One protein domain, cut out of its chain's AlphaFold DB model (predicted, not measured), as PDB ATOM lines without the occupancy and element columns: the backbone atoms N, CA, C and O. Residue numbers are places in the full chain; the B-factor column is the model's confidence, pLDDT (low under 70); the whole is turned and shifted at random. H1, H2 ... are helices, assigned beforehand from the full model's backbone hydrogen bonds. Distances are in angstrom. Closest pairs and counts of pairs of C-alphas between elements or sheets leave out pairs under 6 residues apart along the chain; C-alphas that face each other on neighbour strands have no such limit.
ATOM      1  N   TRP A   7     132.260 148.413 124.792       89.19
ATOM      2  CA  TRP A   7     131.724 147.809 126.017       89.19
ATOM      3  C   TRP A   7     130.192 147.799 126.108       89.19
ATOM      4  O   TRP A   7     129.640 147.221 127.040       89.19
ATOM      5  N   LEU A   8     129.498 148.414 125.143       88.94
ATOM      6  CA  LEU A   8     128.044 148.281 124.994       88.94
ATOM      7  C   LEU A   8     127.656 146.986 124.269       88.94
ATOM      8  O   LEU A   8     126.527 146.529 124.407       88.94
ATOM      9  N   TYR A   9     128.583 146.401 123.503       89.25
ATOM     10  CA  TYR A   9     128.350 145.192 122.704       89.25
ATOM     11  C   TYR A   9     129.040 143.954 123.281       89.25
ATOM     12  O   TYR A   9     128.638 142.831 122.994       89.25
ATOM     13  N   VAL A  10     130.071 144.149 124.104       90.56
ATOM     14  CA  VAL A  10     130.803 143.079 124.787       90.56
ATOM     15  C   VAL A  10     130.885 143.416 126.266       90.56
ATOM     16  O   VAL A  10     131.290 144.516 126.633       90.56
ATOM     17  N   SER A  11     130.536 142.465 127.133       87.62
ATOM     18  CA  SER A  11     130.622 142.680 128.577       87.62
ATOM     19  C   SER A  11     132.084 142.892 129.013       87.62
ATOM     20  O   SER A  11     132.924 142.028 128.725       87.62
ATOM     21  N   PRO A  12     132.402 143.964 129.763       90.50
ATOM     22  CA  PRO A  12     133.771 144.265 130.179       90.50
ATOM     23  C   PRO A  12     134.402 143.197 131.065       90.50
ATOM     24  O   PRO A  12     135.585 142.907 130.921       90.50
ATOM     25  N   ASN A  13     133.601 142.528 131.893       91.81
ATOM     26  CA  ASN A  13     134.070 141.446 132.758       91.81
ATOM     27  C   ASN A  13     134.562 140.202 132.006       91.81
ATOM     28  O   ASN A  13     135.248 139.390 132.607       91.81
ATOM     29  N   VAL A  14     134.226 140.031 130.723       92.00
ATOM     30  CA  VAL A  14     134.682 138.882 129.918       92.00
ATOM     31  C   VAL A  14     135.651 139.330 128.829       92.00
ATOM     32  O   VAL A  14     136.701 138.720 128.653       92.00
ATOM     33  N   GLY A  15     135.351 140.430 128.129       90.62
ATOM     34  CA  GLY A  15     136.201 140.918 127.042       90.62
ATOM     35  C   GLY A  15     137.562 141.419 127.524       90.62
ATOM     36  O   GLY A  15     138.573 141.151 126.880       90.62
ATOM     37  N   LEU A  16     137.606 142.096 128.676       93.12
ATOM     38  CA  LEU A  16     138.851 142.624 129.226       93.12
ATOM     39  C   LEU A  16     139.812 141.513 129.690       93.12
ATOM     40  O   LEU A  16     140.955 141.519 129.232       93.12
ATOM     41  N   PRO A  17     139.401 140.533 130.524       94.06
ATOM     42  CA  PRO A  17     140.311 139.455 130.896       94.06
ATOM     43  C   PRO A  17     140.724 138.605 129.694       94.06
ATOM     44  O   PRO A  17     141.896 138.255 129.594       94.06
ATOM     45  N   LEU A  18     139.823 138.328 128.745       95.38
ATOM     46  CA  LEU A  18     140.168 137.559 127.545       95.38
ATOM     47  C   LEU A  18     141.223 138.276 126.687       95.38
ATOM     48  O   LEU A  18     142.173 137.646 126.224       95.38
ATOM     49  N   PHE A  19     141.094 139.597 126.526       94.56
ATOM     50  CA  PHE A  19     142.088 140.410 125.827       94.56
ATOM     51  C   PHE A  19     143.458 140.346 126.510       94.56
ATOM     52  O   PHE A  19     144.466 140.106 125.845       94.56
ATOM     53  N   PHE A  20     143.507 140.507 127.834       96.00
ATOM     54  CA  PHE A  20     144.772 140.439 128.566       96.00
ATOM     55  C   PHE A  20     145.400 139.047 128.527       96.00
ATOM     56  O   PHE A  20     146.615 138.950 128.386       96.00
ATOM     57  N   ILE A  21     144.604 137.976 128.582       96.94
ATOM     58  CA  ILE A  21     145.117 136.609 128.434       96.94
ATOM     59  C   ILE A  21     145.754 136.439 127.055       96.94
ATOM     60  O   ILE A  21     146.913 136.044 126.973       96.94
ATOM     61  N   ALA A  22     145.047 136.804 125.982       97.00
ATOM     62  CA  ALA A  22     145.583 136.708 124.627       97.00
ATOM     63  C   ALA A  22     146.871 137.532 124.460       97.00
ATOM     64  O   ALA A  22     147.841 137.059 123.869       97.00
ATOM     65  N   PHE A  23     146.904 138.742 125.025       97.12
ATOM     66  CA  PHE A  23     148.071 139.616 124.979       97.12
ATOM     67  C   PHE A  23     149.274 139.028 125.728       97.12
ATOM     68  O   PHE A  23     150.387 139.012 125.199       97.12
ATOM     69  N   VAL A  24     149.056 138.500 126.933       97.75
ATOM     70  CA  VAL A  24     150.101 137.834 127.721       97.75
ATOM     71  C   VAL A  24     150.613 136.604 126.976       97.75
ATOM     72  O   VAL A  24     151.821 136.471 126.795       97.75
ATOM     73  N   THR A  25     149.727 135.749 126.464       97.69
ATOM     74  CA  THR A  25     150.123 134.567 125.686       97.69
ATOM     75  C   THR A  25     150.949 134.947 124.459       97.69
ATOM     76  O   THR A  25     152.010 134.365 124.243       97.69
ATOM     77  N   ALA A  26     150.521 135.950 123.686       97.44
ATOM     78  CA  ALA A  26     151.278 136.427 122.531       97.44
ATOM     79  C   ALA A  26     152.664 136.959 122.933       97.44
ATOM     80  O   ALA A  26     153.659 136.618 122.296       97.44
ATOM     81  N   SER A  27     152.748 137.735 124.017       97.44
ATOM     82  CA  SER A  27     154.020 138.257 124.521       97.44
ATOM     83  C   SER A  27     154.977 137.128 124.912       97.44
ATOM     84  O   SER A  27     156.125 137.119 124.468       97.44
ATOM     85  N   LEU A  28     154.505 136.129 125.664       96.94
ATOM     86  CA  LEU A  28     155.332 134.987 126.065       96.94
ATOM     87  C   LEU A  28     155.790 134.154 124.861       96.94
ATOM     88  O   LEU A  28     156.937 133.716 124.842       96.94
ATOM     89  N   LEU A  29     154.939 133.969 123.849       97.06
ATOM     90  CA  LEU A  29     155.311 133.256 122.623       97.06
ATOM     91  C   LEU A  29     156.411 133.980 121.847       97.06
ATOM     92  O   LEU A  29     157.357 133.341 121.391       97.06
ATOM     93  N   VAL A  30     156.323 135.306 121.726       96.31
ATOM     94  CA  VAL A  30     157.375 136.099 121.077       96.31
ATOM     95  C   VAL A  30     158.683 135.988 121.858       96.31
ATOM     96  O   VAL A  30     159.723 135.745 121.254       96.31
ATOM     97  N   HIS A  31     158.647 136.083 123.190       94.62
ATOM     98  CA  HIS A  31     159.849 135.882 124.005       94.62
ATOM     99  C   HIS A  31     160.421 134.476 123.812       94.62
ATOM    100  O   HIS A  31     161.620 134.345 123.582       94.62
ATOM    101  N   ALA A  32     159.583 133.436 123.838       94.69
ATOM    102  CA  ALA A  32     160.011 132.062 123.586       94.69
ATOM    103  C   ALA A  32     160.689 131.924 122.218       94.69
ATOM    104  O   ALA A  32     161.782 131.374 122.139       94.69
ATOM    105  N   SER A  33     160.103 132.509 121.173       95.00
ATOM    106  CA  SER A  33     160.693 132.527 119.833       95.00
ATOM    107  C   SER A  33     162.057 133.219 119.806       95.00
ATOM    108  O   SER A  33     162.974 132.739 119.146       95.00
ATOM    109  N   ILE A  34     162.216 134.355 120.484       94.25
ATOM    110  CA  ILE A  34     163.505 135.059 120.516       94.25
ATOM    111  C   ILE A  34     164.541 134.203 121.257       94.25
ATOM    112  O   ILE A  34     165.666 134.073 120.786       94.25
ATOM    113  N   MET A  35     164.153 133.566 122.361       91.75
ATOM    114  CA  MET A  35     165.033 132.693 123.143       91.75
ATOM    115  C   MET A  35     165.487 131.460 122.353       91.75
ATOM    116  O   MET A  35     166.645 131.079 122.447       91.75
ATOM    117  N   THR A  36     164.619 130.855 121.538       91.69
ATOM    118  CA  THR A  36     164.964 129.632 120.792       91.69
ATOM    119  C   THR A  36     165.644 129.883 119.449       91.69
ATOM    120  O   THR A  36     166.256 128.969 118.902       91.69
ATOM    121  N   HIS A  37     165.516 131.083 118.880       90.62
ATOM    122  CA  HIS A  37     166.035 131.390 117.541       90.62
ATOM    123  C   HIS A  37     167.194 132.388 117.529       90.62
ATOM    124  O   HIS A  37     167.719 132.685 116.456       90.62
ATOM    125  N   THR A  38     167.611 132.919 118.680       88.69
ATOM    126  CA  THR A  38     168.691 133.909 118.746       88.69
ATOM    127  C   THR A  38     169.712 133.555 119.824       88.69
ATOM    128  O   THR A  38     169.360 133.086 120.896       88.69
ATOM    129  N   THR A  39     170.995 133.789 119.548       84.50
ATOM    130  CA  THR A  39     172.105 133.391 120.437       84.50
ATOM    131  C   THR A  39     172.448 134.441 121.497       84.50
ATOM    132  O   THR A  39     173.122 134.157 122.490       84.50
ATOM    133  N   TRP A  40     171.989 135.681 121.307       85.56
ATOM    134  CA  TRP A  40     172.317 136.787 122.205       85.56
ATOM    135  C   TRP A  40     171.579 136.693 123.544       85.56
ATOM    136  O   TRP A  40     172.125 137.144 124.548       85.56
ATOM    137  N   VAL A  41     170.383 136.090 123.594       87.94
ATOM    138  CA  VAL A  41     169.633 135.935 124.853       87.94
ATOM    139  C   VAL A  41     170.322 134.943 125.787       87.94
ATOM    140  O   VAL A  41     170.496 135.237 126.967       87.94
ATOM    141  N   ASP A  42     170.805 133.821 125.254       83.56
ATOM    142  CA  ASP A  42     171.598 132.859 126.025       83.56
ATOM    143  C   ASP A  42     172.878 133.501 126.563       83.56
ATOM    144  O   ASP A  42     173.248 133.293 127.719       83.56
ATOM    145  N   THR A  43     173.529 134.330 125.743       83.94
ATOM    146  CA  THR A  43     174.733 135.076 126.137       83.94
ATOM    147  C   THR A  43     174.417 136.107 127.228       83.94
ATOM    148  O   THR A  43     175.196 136.286 128.166       83.94
ATOM    149  N   PHE A  44     173.259 136.768 127.141       85.25
ATOM    150  CA  PHE A  44     172.776 137.722 128.138       85.25
ATOM    151  C   PHE A  44     172.501 137.046 129.490       85.25
ATOM    152  O   PHE A  44     172.942 137.549 130.524       85.25
ATOM    153  N   TRP A  45     171.839 135.885 129.496       83.38
ATOM    154  CA  TRP A  45     171.544 135.143 130.726       83.38
ATOM    155  C   TRP A  45     172.748 134.445 131.351       83.38
ATOM    156  O   TRP A  45     172.820 134.354 132.574       83.38
ATOM    157  N   GLN A  46     173.721 134.015 130.545       83.38
ATOM    158  CA  GLN A  46     175.008 133.518 131.041       83.38
ATOM    159  C   GLN A  46     175.852 134.608 131.717       83.38
ATOM    160  O   GLN A  46     176.872 134.276 132.318       83.38
ATOM    161  N   GLY A  47     175.439 135.882 131.634       71.81
ATOM    162  CA  GLY A  47     175.930 136.983 132.459       71.81
ATOM    163  C   GLY A  47     177.446 137.139 132.420       71.81
ATOM    164  O   GLY A  47     178.133 136.638 133.297       71.81
TER     165      GLY A  47
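AT A GLANCE: This is residues 7 to 47 of the 82 residues of the protein "Light-harvesting protein" of Sphingomonas sp. 28-62-20 (UniProt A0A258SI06). One long helix, H1, makes most of the length of a thin rod, and a short helix, H2, turns off at its far end to make an L. A short unnamed stretch, residues 7 to 11, precedes H1. The printed part has 41 residues, with two named helices in the order H1, H2 and no named strand; the class is all helix. It is extended, with a radius of gyration of the C-alphas of 16.2 A and spans of 49 by 17 by 9 A.

HOW THE PARTS SIT: H1, residues 12 to 37, and H2, residues 39 to 45, only just touch, and only at the corner by their link, with 3 pairs of C-alphas within 8 A. H1 touches H2 with residues 34 to 35 alone; the closest C-alphas, those of Met 35 and Val 41, are 5.9 A apart. Their lines are only just about perpendicular, at 71 degrees. In H2 every O i to N i+4 pair is within hydrogen-bond range; in H1, 21 of 22 are.

IN THESE COORDINATES: H1 runs 37.0 A from C-alpha 12 at (133.771, 144.265, 130.179) to C-alpha 37 at (166.035, 131.390, 117.541). H2 spans 10.5 A and ends with C-alpha 45 at (171.544, 135.143, 130.726).

THE WHOLE: The C-alphas farthest apart, those of Leu 8 and Gly 47, are 49.8 A apart. The link from H1 to H2 is tight, and the printed part has no cut. No printed residue has a pLDDT under 70.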